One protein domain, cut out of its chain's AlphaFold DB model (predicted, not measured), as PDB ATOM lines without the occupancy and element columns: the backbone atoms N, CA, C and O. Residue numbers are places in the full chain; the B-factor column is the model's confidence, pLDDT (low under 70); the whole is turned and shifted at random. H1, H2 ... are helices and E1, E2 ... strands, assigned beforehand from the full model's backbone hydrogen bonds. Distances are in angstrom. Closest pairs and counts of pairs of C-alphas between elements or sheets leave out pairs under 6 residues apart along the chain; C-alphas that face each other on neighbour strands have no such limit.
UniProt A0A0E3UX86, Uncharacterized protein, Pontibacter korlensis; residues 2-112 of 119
ATOM      1  N   GLU A   2     101.733 109.671  96.507       59.03
ATOM      2  CA  GLU A   2     102.796 109.321  95.536       59.03
ATOM      3  C   GLU A   2     103.332 110.514  94.722       59.03
ATOM      4  O   GLU A   2     104.543 110.642  94.558       59.03
ATOM      5  N   ASP A   3     102.468 111.438  94.288       70.50
ATOM      6  CA  ASP A   3     102.901 112.633  93.546       70.50
ATOM      7  C   ASP A   3     103.792 113.583  94.351       70.50
ATOM      8  O   ASP A   3     104.643 114.252  93.773       70.50
ATOM      9  N   GLN A   4     103.604 113.658  95.671       76.62
ATOM     10  CA  GLN A   4     104.354 114.585  96.516       76.62
ATOM     11  C   GLN A   4     105.769 114.067  96.749       76.62
ATOM     12  O   GLN A   4     106.725 114.745  96.404       76.62
ATOM     13  N   ASN A   5     105.902 112.802  97.150       80.25
ATOM     14  CA  ASN A   5     107.214 112.182  97.323       80.25
ATOM     15  C   ASN A   5     108.032 112.167  96.015       80.25
ATOM     16  O   ASN A   5     109.244 112.357  96.026       80.25
ATOM     17  N   LYS A   6     107.376 111.990  94.860       83.94
ATOM     18  CA  LYS A   6     108.048 112.056  93.554       83.94
ATOM     19  C   LYS A   6     108.554 113.465  93.225       83.94
ATOM     20  O   LYS A   6     109.651 113.599  92.681       83.94
ATOM     21  N   ARG A   7     107.780 114.505  93.548       84.94
ATOM     22  CA  ARG A   7     108.209 115.907  93.402       84.94
ATOM     23  C   ARG A   7     109.367 116.220  94.338       84.94
ATOM     24  O   ARG A   7     110.376 116.733  93.875       84.94
ATOM     25  N   ASP A   8     109.265 115.817  95.596       89.31
ATOM     26  CA  ASP A   8     110.297 116.055  96.602       89.31
ATOM     27  C   ASP A   8     111.617 115.377  96.190       89.31
ATOM     28  O   ASP A   8     112.672 116.009  96.152       89.31
ATOM     29  N   MET A   9     111.562 114.112  95.762       90.12
ATOM     30  CA  MET A   9     112.732 113.413  95.219       90.12
ATOM     31  C   MET A   9     113.296 114.092  93.966       90.12
ATOM     32  O   MET A   9     114.506 114.097  93.773       90.12
ATOM     33  N   THR A  10     112.458 114.705  93.127       91.44
ATOM     34  CA  THR A  10     112.945 115.472  91.968       91.44
ATOM     35  C   THR A  10     113.803 116.653  92.420       91.44
ATOM     36  O   THR A  10     114.872 116.865  91.856       91.44
ATOM     37  N   VAL A  11     113.393 117.366  93.473       90.69
ATOM     38  CA  VAL A  11     114.169 118.476  94.052       90.69
ATOM     39  C   VAL A  11     115.514 117.985  94.583       90.69
ATOM     40  O   VAL A  11     116.546 118.581  94.283       90.69
ATOM     41  N   PHE A  12     115.535 116.858  95.301       92.75
ATOM     42  CA  PHE A  12     116.787 116.232  95.737       92.75
ATOM     43  C   PHE A  12     117.715 115.899  94.556       92.75
ATOM     44  O   PHE A  12     118.893 116.253  94.582       92.75
ATOM     45  N   HIS A  13     117.190 115.282  93.495       92.88
ATOM     46  CA  HIS A  13     117.983 114.947  92.311       92.88
ATOM     47  C   HIS A  13     118.520 116.194  91.601       92.88
ATOM     48  O   HIS A  13     119.674 116.195  91.185       92.88
ATOM     49  N   GLN A  14     117.722 117.261  91.501       91.69
ATOM     50  CA  GLN A  14     118.175 118.537  90.946       91.69
ATOM     51  C   GLN A  14     119.312 119.135  91.774       91.69
ATOM     52  O   GLN A  14     120.293 119.589  91.201       91.69
ATOM     53  N   ILE A  15     119.218 119.097  93.108       92.38
ATOM     54  CA  ILE A  15     120.295 119.558  93.997       92.38
ATOM     55  C   ILE A  15     121.568 118.754  93.769       92.38
ATOM     56  O   ILE A  15     122.647 119.339  93.686       92.38
ATOM     57  N   CYS A  16     121.457 117.431  93.651       93.00
ATOM     58  CA  CYS A  16     122.600 116.593  93.323       93.00
ATOM     59  C   CYS A  16     123.196 116.950  91.957       93.00
ATOM     60  O   CYS A  16     124.407 117.088  91.855       93.00
ATOM     61  N   GLU A  17     122.365 117.162  90.937       93.00
ATOM     62  CA  GLU A  17     122.810 117.514  89.586       93.00
ATOM     63  C   GLU A  17     123.575 118.845  89.556       93.00
ATOM     64  O   GLU A  17     124.714 118.883  89.098       93.00
ATOM     65  N   VAL A  18     122.998 119.922  90.102       92.06
ATOM     66  CA  VAL A  18     123.616 121.263  90.056       92.06
ATOM     67  C   VAL A  18     124.862 121.390  90.937       92.06
ATOM     68  O   VAL A  18     125.691 122.263  90.706       92.06
ATOM     69  N   ASN A  19     125.018 120.519  91.940       91.12
ATOM     70  CA  ASN A  19     126.201 120.486  92.807       91.12
ATOM     71  C   ASN A  19     127.191 119.363  92.449       91.12
ATOM     72  O   ASN A  19     128.154 119.154  93.195       91.12
ATOM     73  N   GLU A  20     126.955 118.653  91.339       91.88
ATOM     74  CA  GLU A  20     127.787 117.547  90.844       91.88
ATOM     75  C   GLU A  20     127.988 116.426  91.885       91.88
ATOM     76  O   GLU A  20     129.080 115.886  92.065       91.88
ATOM     77  N   LEU A  21     126.923 116.087  92.615       92.56
ATOM     78  CA  LEU A  21     126.913 115.056  93.652       92.56
ATOM     79  C   LEU A  21     126.287 113.757  93.138       92.56
ATOM     80  O   LEU A  21     125.293 113.778  92.412       92.56
ATOM     81  N   ASP A  22     126.800 112.617  93.605       93.31
ATOM     82  CA  ASP A  22     126.168 111.322  93.349       93.31
ATOM     83  C   ASP A  22     124.971 111.098  94.302       93.31
ATOM     84  O   ASP A  22     125.155 111.034  95.525       93.31
ATOM     85  N   PRO A  23     123.736 110.958  93.787       92.25
ATOM     86  CA  PRO A  23     122.545 110.842  94.625       92.25
ATOM     87  C   PRO A  23     122.502 109.538  95.433       92.25
ATOM     88  O   PRO A  23     121.900 109.512  96.511       92.25
ATOM     89  N   ASN A  24     123.143 108.460  94.964       93.25
ATOM     90  CA  ASN A  24     123.187 107.197  95.703       93.25
ATOM     91  C   ASN A  24     124.128 107.320  96.901       93.25
ATOM     92  O   ASN A  24     123.720 107.012  98.017       93.25
ATOM     93  N   ALA A  25     125.321 107.882  96.699       94.00
ATOM     94  CA  ALA A  25     126.288 108.139  97.758       94.00
ATOM     95  C   ALA A  25     125.720 109.078  98.831       94.00
ATOM     96  O   ALA A  25     125.900 108.840 100.026       94.00
ATOM     97  N   ILE A  26     124.985 110.126  98.434       93.62
ATOM     98  CA  ILE A  26     124.294 110.997  99.397       93.62
ATOM     99  C   ILE A  26     123.199 110.238 100.149       93.62
ATOM    100  O   ILE A  26     123.056 110.412 101.358       93.62
ATOM    101  N   THR A  27     122.448 109.374  99.467       93.12
ATOM    102  CA  THR A  27     121.410 108.558 100.107       93.12
ATOM    103  C   THR A  27     121.997 107.591 101.131       93.12
ATOM    104  O   THR A  27     121.440 107.448 102.220       93.12
ATOM    105  N   GLU A  28     123.113 106.938 100.812       93.50
ATOM    106  CA  GLU A  28     123.832 106.063 101.741       93.50
ATOM    107  C   GLU A  28     124.332 106.854 102.949       93.50
ATOM    108  O   GLU A  28     123.948 106.533 104.074       93.50
ATOM    109  N   LYS A  29     125.032 107.975 102.725       91.62
ATOM    110  CA  LYS A  29     125.492 108.856 103.810       91.62
ATOM    111  C   LYS A  29     124.353 109.345 104.700       91.62
ATOM    112  O   LYS A  29     124.496 109.387 105.921       91.62
ATOM    113  N   ALA A  30     123.214 109.714 104.118       91.19
ATOM    114  CA  ALA A  30     122.062 110.177 104.881       91.19
ATOM    115  C   ALA A  30     121.471 109.056 105.749       91.19
ATOM    116  O   ALA A  30     121.116 109.303 106.901       91.19
ATOM    117  N   LYS A  31     121.401 107.824 105.228       91.88
ATOM    118  CA  LYS A  31     120.947 106.645 105.984       91.88
ATOM    119  C   LYS A  31     121.913 106.267 107.100       91.88
ATOM    120  O   LYS A  31     121.457 105.911 108.180       91.88
ATOM    121  N   GLU A  32     123.216 106.361 106.861       90.62
ATOM    122  CA  GLU A  32     124.238 106.116 107.883       90.62
ATOM    123  C   GLU A  32     124.179 107.166 108.999       90.62
ATOM    124  O   GLU A  32     124.277 106.826 110.177       90.62
ATOM    125  N   ARG A  33     123.974 108.441 108.643       87.31
ATOM    126  CA  ARG A  33     123.953 109.557 109.600       87.31
ATOM    127  C   ARG A  33     122.627 109.694 110.350       87.31
ATOM    128  O   ARG A  33     122.624 110.126 111.499       87.31
ATOM    129  N   PHE A  34     121.507 109.346 109.718       89.50
ATOM    130  CA  PHE A  34     120.158 109.505 110.274       89.50
ATOM    131  C   PHE A  34     119.292 108.244 110.109       89.50
ATOM    132  O   PHE A  34     118.184 108.349 109.579       89.50
ATOM    133  N   PRO A  35     119.731 107.057 110.560       89.81
ATOM    134  CA  PRO A  35     119.041 105.793 110.274       89.81
ATOM    135  C   PRO A  35     117.566 105.801 110.706       89.81
ATOM    136  O   PRO A  35     116.696 105.393 109.940       89.81
ATOM    137  N   GLU A  36     117.270 106.386 111.871       91.00
ATOM    138  CA  GLU A  36     115.913 106.564 112.424       91.00
ATOM    139  C   GLU A  36     114.953 107.326 111.489       91.00
ATOM    140  O   GLU A  36     113.739 107.131 111.506       91.00
ATOM    141  N   LYS A  37     115.478 108.217 110.639       87.75
ATOM    142  CA  LYS A  37     114.658 109.043 109.746       87.75
ATOM    143  C   LYS A  37     114.202 108.281 108.510       87.75
ATOM    144  O   LYS A  37     113.252 108.729 107.874       87.75
ATOM    145  N   PHE A  38     114.838 107.149 108.202       88.50
ATOM    146  CA  PHE A  38     114.569 106.334 107.017       88.50
ATOM    147  C   PHE A  38     113.784 105.046 107.313       88.50
ATOM    148  O   PHE A  38     113.454 104.310 106.384       88.50
ATOM    149  N   GLU A  39     113.429 104.777 108.575       86.38
ATOM    150  CA  GLU A  39     112.680 103.569 108.971       86.38
ATOM    151  C   GLU A  39     111.292 103.476 108.316       86.38
ATOM    152  O   GLU A  39     110.796 102.384 108.051       86.38
ATOM    153  N   ASN A  40     110.682 104.623 108.004       80.94
ATOM    154  CA  ASN A  40     109.344 104.715 107.411       80.94
ATOM    155  C   ASN A  40     109.363 105.048 105.906       80.94
ATOM    156  O   ASN A  40     108.330 105.413 105.343       80.94
ATOM    157  N   GLY A  41     110.522 104.936 105.250       80.25
ATOM    158  CA  GLY A  41     110.700 105.250 103.831       80.25
ATOM    159  C   GLY A  41     111.704 106.380 103.570       80.25
ATOM    160  O   GLY A  41     112.440 106.784 104.471       80.25
ATOM    161  N   PRO A  42     111.793 106.876 102.323       81.62
ATOM    162  CA  PRO A  42     112.745 107.922 101.962       81.62
ATOM    163  C   PRO A  42     112.408 109.239 102.672       81.62
ATOM    164  O   PRO A  42     111.311 109.773 102.523       81.62
ATOM    165  N   ASN A  43     113.371 109.778 103.421       89.75
ATOM    166  CA  ASN A  43     113.254 111.085 104.052       89.75
ATOM    167  C   ASN A  43     113.971 112.138 103.208       89.75
ATOM    168  O   ASN A  43     115.171 112.364 103.365       89.75
ATOM    169  N   VAL A  44     113.229 112.750 102.287       90.69
ATOM    170  CA  VAL A  44     113.790 113.693 101.312       90.69
ATOM    171  C   VAL A  44     114.421 114.908 101.982       90.69
ATOM    172  O   VAL A  44     115.490 115.331 101.555       90.69
ATOM    173  N   GLU A  45     113.839 115.406 103.074       91.81
ATOM    174  CA  GLU A  45     114.423 116.516 103.834       91.81
ATOM    175  C   GLU A  45     115.858 116.197 104.269       91.81
ATOM    176  O   GLU A  45     116.778 116.992 104.078       91.81
ATOM    177  N   ARG A  46     116.081 114.985 104.793       93.31
ATOM    178  CA  ARG A  46     117.422 114.542 105.193       93.31
ATOM    179  C   ARG A  46     118.345 114.328 104.005       93.31
ATOM    180  O   ARG A  46     119.543 114.567 104.143       93.31
ATOM    181  N   LEU A  47     117.820 113.901 102.860       93.38
ATOM    182  CA  LEU A  47     118.605 113.750 101.633       93.38
ATOM    183  C   LEU A  47     119.096 115.106 101.118       93.38
ATOM    184  O   LEU A  47     120.293 115.272 100.897       93.38
ATOM    185  N   ILE A  48     118.197 116.086 101.012       92.62
ATOM    186  CA  ILE A  48     118.506 117.465 100.615       92.62
ATOM    187  C   ILE A  48     119.517 118.079 101.575       92.62
ATOM    188  O   ILE A  48     120.551 118.595 101.147       92.62
ATOM    189  N   TRP A  49     119.255 117.966 102.878       92.81
ATOM    190  CA  TRP A  49     120.157 118.479 103.896       92.81
ATOM    191  C   TRP A  49     121.554 117.860 103.767       92.81
ATOM    192  O   TRP A  49     122.559 118.568 103.783       92.81
ATOM    193  N   THR A  50     121.626 116.539 103.570       92.56
ATOM    194  CA  THR A  50     122.903 115.825 103.430       92.56
ATOM    195  C   THR A  50     123.631 116.219 102.148       92.56
ATOM    196  O   THR A  50     124.847 116.385 102.194       92.56
ATOM    197  N   ALA A  51     122.925 116.419 101.032       93.00
ATOM    198  CA  ALA A  51     123.517 116.871  99.772       93.00
ATOM    199  C   ALA A  51     124.197 118.238  99.929       93.00
ATOM    200  O   ALA A  51     125.385 118.385  99.634       93.00
ATOM    201  N   LEU A  52     123.462 119.219 100.457       91.94
ATOM    202  CA  LEU A  52     123.966 120.577 100.654       91.94
ATOM    203  C   LEU A  52     125.117 120.604 101.670       91.94
ATOM    204  O   LEU A  52     126.150 121.217 101.407       91.94
ATOM    205  N   ASN A  53     124.998 119.862 102.778       91.19
ATOM    206  CA  ASN A  53     126.068 119.745 103.773       91.19
ATOM    207  C   ASN A  53     127.319 119.091 103.175       91.19
ATOM    208  O   ASN A  53     128.435 119.489 103.482       91.19
ATOM    209  N   HIS A  54     127.148 118.073 102.329       90.56
ATOM    210  CA  HIS A  54     128.261 117.390 101.683       90.56
ATOM    211  C   HIS A  54     129.012 118.315 100.725       90.56
ATOM    212  O   HIS A  54     130.241 118.350 100.748       90.56
ATOM    213  N   ARG A  55     128.287 119.082  99.899       91.38
ATOM    214  CA  ARG A  55     128.910 120.054  98.994       91.38
ATOM    215  C   ARG A  55     129.634 121.151  99.769       91.38
ATOM    216  O   ARG A  55     130.794 121.422  99.476       91.38
ATOM    217  N   ALA A  56     128.973 121.741 100.761       90.19
ATOM    218  CA  ALA A  56     129.555 122.781 101.601       90.19
ATOM    219  C   ALA A  56     130.806 122.282 102.343       90.19
ATOM    220  O   ALA A  56     131.839 122.942 102.320       90.19
ATOM    221  N   GLY A  57     130.747 121.083 102.932       87.81
ATOM    222  CA  GLY A  57     131.892 120.458 103.596       87.81
ATOM    223  C   GLY A  57     133.075 120.233 102.653       87.81
ATOM    224  O   GLY A  57     134.195 120.580 103.009       87.81
ATOM    225  N   ALA A  58     132.835 119.738 101.435       87.81
ATOM    226  CA  ALA A  58     133.896 119.537 100.444       87.81
ATOM    227  C   ALA A  58     134.588 120.854 100.044       87.81
ATOM    228  O   ALA A  58     135.809 120.896  99.930       87.81
ATOM    229  N   LEU A  59     133.813 121.930  99.875       88.19
ATOM    230  CA  LEU A  59     134.327 123.263  99.545       88.19
ATOM    231  C   LEU A  59     135.182 123.849 100.673       88.19
ATOM    232  O   LEU A  59     136.233 124.428 100.412       88.19
ATOM    233  N   ILE A  60     134.756 123.682 101.927       85.56
ATOM    234  CA  ILE A  60     135.543 124.137 103.078       85.56
ATOM    235  C   ILE A  60     136.805 123.282 103.231       85.56
ATOM    236  O   ILE A  60     137.873 123.843 103.441       85.56
ATOM    237  N   GLN A  61     136.718 121.956 103.091       84.44
ATOM    238  CA  GLN A  61     137.872 121.058 103.238       84.44
ATOM    239  C   GLN A  61     138.983 121.301 102.214       84.44
ATOM    240  O   GLN A  61     140.153 121.078 102.525       84.44
ATOM    241  N   ASP A  62     138.635 121.754 101.009       83.56
ATOM    242  CA  ASP A  62     139.617 122.157  99.997       83.56
ATOM    243  C   ASP A  62     140.444 123.377 100.455       83.56
ATOM    244  O   ASP A  62     141.642 123.469 100.183       83.56
ATOM    245  N   LEU A  63     139.822 124.282 101.217       82.25
ATOM    246  CA  LEU A  63     140.428 125.521 101.706       82.25
ATOM    247  C   LEU A  63     141.098 125.379 103.077       82.25
ATOM    248  O   LEU A  63     142.117 126.022 103.332       82.25
ATOM    249  N   ASP A  64     140.523 124.561 103.953       75.62
ATOM    250  CA  ASP A  64     140.985 124.312 105.311       75.62
ATOM    251  C   ASP A  64     140.920 122.809 105.603       75.62
ATOM    252  O   ASP A  64     139.885 122.258 105.965       75.62
ATOM    253  N   GLN A  65     142.055 122.120 105.459       69.50
ATOM    254  CA  GLN A  65     142.141 120.670 105.693       69.50
ATOM    255  C   GLN A  65     141.929 120.279 107.167       69.50
ATOM    256  O   GLN A  65     141.743 119.100 107.470       69.50
ATOM    257  N   SER A  66     141.973 121.253 108.082       65.56
ATOM    258  CA  SER A  66     141.606 121.095 109.491       65.56
ATOM    259  C   SER A  66     140.106 121.214 109.751       65.56
ATOM    260  O   SER A  66     139.666 120.858 110.847       65.56
ATOM    261  N   ALA A  67     139.318 121.683 108.780       61.16
ATOM    262  CA  ALA A  67     137.884 121.815 108.924       61.16
ATOM    263  C   ALA A  67     137.239 120.429 108.907       61.16
ATOM    264  O   ALA A  67     137.240 119.696 107.909       61.16
ATOM    265  N   ASP A  68     136.673 120.062 110.049       57.69
ATOM    266  CA  ASP A  68     135.891 118.848 110.159       57.69
ATOM    267  C   ASP A  68     134.593 119.009 109.346       57.69
ATOM    268  O   ASP A  68     133.829 119.955 109.550       57.69
ATOM    269  N   SER A  69     134.337 118.081 108.417       54.94
ATOM    270  CA  SER A  69     133.127 118.075 107.572       54.94
ATOM    271  C   SER A  69     131.822 117.997 108.376       54.94
ATOM    272  O   SER A  69     130.749 118.297 107.843       54.94
ATOM    273  N   ASP A  70     131.889 117.564 109.639       51.28
ATOM    274  CA  ASP A  70     130.744 117.480 110.546       51.28
ATOM    275  C   ASP A  70     130.606 118.723 111.452       51.28
ATOM    276  O   ASP A  70     129.557 118.922 112.075       51.28
ATOM    277  N   GLY A  71     131.647 119.564 111.510       44.72
ATOM    278  CA  GLY A  71     131.911 120.479 112.619       44.72
ATOM    279  C   GLY A  71     131.352 121.895 112.500       44.72
ATOM    280  O   GLY A  71     130.839 122.412 113.489       44.72
ATOM    281  N   ASP A  72     131.373 122.534 111.330       54.03
ATOM    282  CA  ASP A  72     131.055 123.970 111.260       54.03
ATOM    283  C   ASP A  72     129.600 124.254 110.861       54.03
ATOM    284  O   ASP A  72     129.302 125.007 109.936       54.03
ATOM    285  N   LYS A  73     128.653 123.697 111.629       56.88
ATOM    286  CA  LYS A  73     127.223 124.089 111.581       56.88
ATOM    287  C   LYS A  73     127.005 125.581 111.878       56.88
ATOM    288  O   LYS A  73     125.886 126.075 111.776       56.88
ATOM    289  N   ALA A  74     128.056 126.280 112.298       69.00
ATOM    290  CA  ALA A  74     128.044 127.704 112.550       69.00
ATOM    291  C   ALA A  74     128.364 128.517 111.276       69.00
ATOM    292  O   ALA A  74     127.842 129.621 111.134       69.00
ATOM    293  N   ALA A  75     129.150 127.994 110.325       83.81
ATOM    294  CA  ALA A  75     129.495 128.686 109.077       83.81
ATOM    295  C   ALA A  75     128.311 128.840 108.108       83.81
ATOM    296  O   ALA A  75     128.249 129.813 107.357       83.81
ATOM    297  N   TYR A  76     127.355 127.915 108.128       88.75
ATOM    298  CA  TYR A  76     126.164 127.975 107.285       88.75
ATOM    299  C   TYR A  76     124.982 127.248 107.926       88.75
ATOM    300  O   TYR A  76     125.125 126.447 108.847       88.75
ATOM    301  N   SER A  77     123.784 127.526 107.429       89.62
ATOM    302  CA  SER A  77     122.537 126.884 107.829       89.62
ATOM    303  C   SER A  77     121.832 126.314 106.608       89.62
ATOM    304  O   SER A  77     121.803 126.936 105.547       89.62
ATOM    305  N   ILE A  78     121.271 125.117 106.771       90.56
ATOM    306  CA  ILE A  78     120.593 124.384 105.705       90.56
ATOM    307  C   ILE A  78     119.148 124.144 106.113       90.56
ATOM    308  O   ILE A  78     118.896 123.544 107.162       90.56
ATOM    309  N   ASP A  79     118.228 124.553 105.250       90.12
ATOM    310  CA  ASP A  79     116.839 124.125 105.270       90.12
ATOM    311  C   ASP A  79     116.664 122.994 104.248       90.12
ATOM    312  O   ASP A  79     116.902 123.168 103.050       90.12
ATOM    313  N   GLY A  80     116.327 121.809 104.755       85.88
ATOM    314  CA  GLY A  80     116.133 120.613 103.944       85.88
ATOM    315  C   GLY A  80     114.747 120.524 103.311       85.88
ATOM    316  O   GLY A  80     114.492 119.545 102.618       85.88
ATOM    317  N   ASP A  81     113.845 121.477 103.563       88.69
ATOM    318  CA  ASP A  81     112.464 121.396 103.099       88.69
ATOM    319  C   ASP A  81     112.408 121.243 101.565       88.69
ATOM    320  O   ASP A  81     112.912 122.092 100.833       88.69
ATOM    321  N   PRO A  82     111.811 120.167 101.027       84.25
ATOM    322  CA  PRO A  82     111.791 119.936  99.587       84.25
ATOM    323  C   PRO A  82     110.910 120.933  98.832       84.25
ATOM    324  O   PRO A  82     111.147 121.174  97.648       84.25
ATOM    325  N   ALA A  83     109.914 121.548  99.480       86.12
ATOM    326  CA  ALA A  83     109.151 122.610  98.843       86.12
ATOM    327  C   ALA A  83     110.010 123.871  98.726       86.12
ATOM    328  O   ALA A  83     109.913 124.567  97.713       86.12
ATOM    329  N   ALA A  84     110.851 124.164  99.722       86.12
ATOM    330  CA  ALA A  84     111.677 125.360  99.846       86.12
ATOM    331  C   ALA A  84     113.080 125.100 100.406       86.12
ATOM    332  O   ALA A  84     113.391 125.593 101.492       86.12
ATOM    333  N   PRO A  85     113.962 124.419  99.652       87.88
ATOM    334  CA  PRO A  85     115.291 124.138 100.161       87.88
ATOM    335  C   PRO A  85     116.042 125.460 100.318       87.88
ATOM    336  O   PRO A  85     115.910 126.367  99.488       87.88
ATOM    337  N   GLY A  86     116.826 125.567 101.385       89.00
ATOM    338  CA  GLY A  86     117.528 126.789 101.758       89.00
ATOM    339  C   GLY A  86     118.978 126.519 102.126       89.00
ATOM    340  O   GLY A  86     119.286 125.559 102.825       89.00
ATOM    341  N   PHE A  87     119.868 127.398 101.680       91.50
ATOM    342  CA  PHE A  87     121.266 127.413 102.090       91.50
ATOM    343  C   PHE A  87     121.651 128.853 102.419       91.50
ATOM    344  O   PHE A  87     121.545 129.733 101.567       91.50
ATOM    345  N   VAL A  88     122.044 129.107 103.665       91.31
ATOM    346  CA  VAL A  88     122.380 130.447 104.158       91.31
ATOM    347  C   VAL A  88     123.781 130.420 104.738       91.31
ATOM    348  O   VAL A  88     124.059 129.649 105.650       91.31
ATOM    349  N   VAL A  89     124.657 131.278 104.226       91.62
ATOM    350  CA  VAL A  89     126.025 131.436 104.728       91.62
ATOM    351  C   VAL A  89     126.029 132.443 105.876       91.62
ATOM    352  O   VAL A  89     125.536 133.560 105.735       91.62
ATOM    353  N   ASN A  90     126.613 132.068 107.010       91.19
ATOM    354  CA  ASN A  90     126.759 132.925 108.184       91.19
ATOM    355  C   ASN A  90     128.114 133.643 108.137       91.19
ATOM    356  O   ASN A  90     129.049 133.299 108.862       91.19
ATOM    357  N   GLU A  91     128.224 134.658 107.278       91.50
ATOM    358  CA  GLU A  91     129.478 135.392 107.052       91.50
ATOM    359  C   GLU A  91     130.087 135.979 108.333       91.50
ATOM    360  O   GLU A  91     131.302 135.944 108.503       91.50
ATOM    361  N   GLU A  92     129.262 136.505 109.245       89.94
ATOM    362  CA  GLU A  92     129.730 137.071 110.519       89.94
ATOM    363  C   GLU A  92     130.466 136.020 111.355       89.94
ATOM    364  O   GLU A  92     131.569 136.262 111.849       89.94
ATOM    365  N   ASN A  93     129.886 134.826 111.450       88.06
ATOM    366  CA  ASN A  93     130.467 133.738 112.213       88.06
ATOM    367  C   ASN A  93     131.754 133.215 111.555       88.06
ATOM    368  O   ASN A  93     132.746 132.982 112.241       88.06
ATOM    369  N   ILE A  94     131.783 133.114 110.222       88.62
ATOM    370  CA  ILE A  94     133.001 132.749 109.485       88.62
ATOM    371  C   ILE A  94     134.108 133.780 109.752       88.62
ATOM    372  O   ILE A  94     135.218 133.421 110.135       88.62
ATOM    373  N   ARG A  95     133.815 135.078 109.635       89.94
ATOM    374  CA  ARG A  95     134.796 136.147 109.897       89.94
ATOM    375  C   ARG A  95     135.253 136.206 111.357       89.94
ATOM    376  O   ARG A  95     136.337 136.717 111.621       89.94
ATOM    377  N   SER A  96     134.449 135.707 112.297       88.62
ATOM    378  CA  SER A  96     134.826 135.616 113.711       88.62
ATOM    379  C   SER A  96     135.712 134.407 114.027       88.62
ATOM    380  O   SER A  96     136.463 134.460 115.000       88.62
ATOM    381  N   GLN A  97     135.596 133.315 113.267       85.06
ATOM    382  CA  GLN A  97     136.334 132.071 113.515       85.06
ATOM    383  C   GLN A  97     137.624 131.966 112.693       85.06
ATOM    384  O   GLN A  97     138.599 131.371 113.151       85.06
ATOM    385  N   TYR A  98     137.650 132.563 111.502       84.31
ATOM    386  CA  TYR A  98     138.757 132.457 110.559       84.31
ATOM    387  C   TYR A  98     139.475 133.796 110.369       84.31
ATOM    388  O   TYR A  98     138.910 134.874 110.544       84.31
ATOM    389  N   SER A  99     140.748 133.732 109.966       87.50
ATOM    390  CA  SER A  99     141.491 134.932 109.553       87.50
ATOM    391  C   SER A  99     140.830 135.573 108.324       87.50
ATOM    392  O   SER A  99     140.292 134.827 107.509       87.50
ATOM    393  N   PRO A 100     140.911 136.904 108.122       89.94
ATOM    394  CA  PRO A 100     140.202 137.598 107.040       89.94
ATOM    395  C   PRO A 100     140.373 136.952 105.656       89.94
ATOM    396  O   PRO A 100     139.390 136.688 104.977       89.94
ATOM    397  N   GLU A 101     141.607 136.590 105.293       89.00
ATOM    398  CA  GLU A 101     141.920 135.958 104.002       89.00
ATOM    399  C   GLU A 101     141.304 134.559 103.835       89.00
ATOM    400  O   GLU A 101     140.963 134.156 102.725       89.00
ATOM    401  N   VAL A 102     141.178 133.795 104.924       86.38
ATOM    402  CA  VAL A 102     140.557 132.460 104.917       86.38
ATOM    403  C   VAL A 102     139.037 132.597 104.950       86.38
ATOM    404  O   VAL A 102     138.345 131.905 104.209       86.38
ATOM    405  N   ALA A 103     138.521 133.536 105.745       89.06
ATOM    406  CA  ALA A 103     137.100 133.825 105.839       89.06
ATOM    407  C   ALA A 103     136.514 134.231 104.480       89.06
ATOM    408  O   ALA A 103     135.478 133.701 104.094       89.06
ATOM    409  N   GLU A 104     137.183 135.114 103.730       91.69
ATOM    410  CA  GLU A 104     136.741 135.502 102.383       91.69
ATOM    411  C   GLU A 104     136.703 134.311 101.422       91.69
ATOM    412  O   GLU A 104     135.721 134.141 100.705       91.69
ATOM    413  N   LYS A 105     137.720 133.439 101.452       90.50
ATOM    414  CA  LYS A 105     137.744 132.229 100.617       90.50
ATOM    415  C   LYS A 105     136.622 131.261 100.975       90.50
ATOM    416  O   LYS A 105     135.989 130.720 100.076       90.50
ATOM    417  N   ILE A 106     136.367 131.049 102.267       89.75
ATOM    418  CA  ILE A 106     135.281 130.178 102.730       89.75
ATOM    419  C   ILE A 106     133.929 130.748 102.298       89.75
ATOM    420  O   ILE A 106     133.100 130.003 101.786       89.75
ATOM    421  N   ILE A 107     133.700 132.053 102.467       91.00
ATOM    422  CA  ILE A 107     132.451 132.704 102.051       91.00
ATOM    423  C   ILE A 107     132.252 132.573 100.535       91.00
ATOM    424  O   ILE A 107     131.168 132.182 100.104       91.00
ATOM    425  N   ASP A 108     133.291 132.845  99.740       92.19
ATOM    426  CA  ASP A 108     133.241 132.715  98.280       92.19
ATOM    427  C   ASP A 108     132.952 131.271  97.850       92.19
ATOM    428  O   ASP A 108     132.033 131.024  97.069       92.19
ATOM    429  N   ALA A 109     133.658 130.301  98.436       90.06
ATOM    430  CA  ALA A 109     133.459 128.891  98.135       90.06
ATOM    431  C   ALA A 109     132.054 128.421  98.525       90.06
ATOM    432  O   ALA A 109     131.381 127.790  97.716       90.06
ATOM    433  N   LEU A 110     131.554 128.776  99.713       89.69
ATOM    434  CA  LEU A 110     130.187 128.449 100.128       89.69
ATOM    435  C   LEU A 110     129.122 129.123  99.250       89.69
ATOM    436  O   LEU A 110     128.047 128.554  99.063       89.69
ATOM    437  N   GLY A 111     129.427 130.275  98.651       88.56
ATOM    438  CA  GLY A 111     128.594 130.912  97.628       88.56
ATOM    439  C   GLY A 111     128.442 130.091  96.341       88.56
ATOM    440  O   GLY A 111     127.528 130.348  95.559       88.56
ATOM    441  N   GLN A 112     129.289 129.080  96.123       88.31
ATOM    442  CA  GLN A 112     129.194 128.163  94.984       88.31
ATOM    443  C   GLN A 112     128.188 127.026  95.200       88.31
ATOM    444  O   GLN A 112     127.933 126.267  94.266       88.31
TER     445      GLN A 112
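This is residues 2 to 112 of the 119 residues of an uncharacterized protein of Pontibacter korlensis (UniProt A0A0E3UX86). What does the model look like? It is a rod with the long helix H3 as its spine: the hairpin of E1 and E2 packs beside H3, H1 runs side by side with the first part of H3 and H2 crosses it, while H5 packs on its last part and H4 packs on H5. What is it made of? The 111 printed residues hold five named helices and two named strands, in the order H1, H2, H3, E1, E2, H4, H5; the sheet, E1 - E2, is antiparallel and the class is mostly helix. How large is its outline? It is compact, with a radius of gyration of the C-alphas of 14.6 A, and spans 48 by 24 by 21 A.

How is the sheet paired? E1, residues 76 to 79, and E2, residues 86 to 89, form an antiparallel hairpin at 171 degrees, with N 77 and O 88 2.8 A apart and N 86 and O 79 2.9 A apart, both within hydrogen-bond range. Which helix is the hub? It is H3, residues 44 to 63, whose closest C-alphas to E1 are those of Trp 49 and Ile 78, 6.2 A apart. What touches it? H1, residues 2 to 18, touches residues 44 to 52 of H3 the same way at a shallow tilt of 9 degrees, closest at the C-alphas of Phe 12 and Ile 48, 5.3 A. H2, residues 23 to 33, touches residues 46 to 54 of H3 about perpendicular at 84 degrees, closest at the C-alphas of Ala 30 and Thr 50, 5.9 A. H5, residues 100 to 110, touches residues 56 to 63 of H3 opposite ways at a steep tilt of 37 degrees, only just steep, closest at the C-alphas of Leu 59 and Ala 109, 5.9 A. And the rest? H4, residues 91 to 97, touches H5 opposite ways at a steep tilt of 47 degrees, closest at the C-alphas of Arg 95 and Ala 103, 5.2 A, and is apart from H3. Each O i to N i+4 pair is within hydrogen-bond range in H1, H2 and H4, against 15 of 16 in H3 and 6 of 7 in H5.

How long are the longer elements? From first to last C-alpha, H3 measures 29.1 A, H1 24.6 A, H5 15.2 A and H2 15.1 A. Where are the anchors? C-alpha 2, where H1 begins, is at (102.796, 109.321, 95.536), and C-alpha 110, where H5 ends, is at (130.187, 128.449, 100.128).

How far does it reach? The two C-alphas farthest apart, those of Glu 2 and Ser 99, are 48.5 A apart, and the printed part has no cut. Where are the long link and the low confidence? The link from H3 to E1, residues 64 to 75, is long; pLDDT is under 70 at residue 2 and residues 65 to 74, and its mean over the printed part is 86.0.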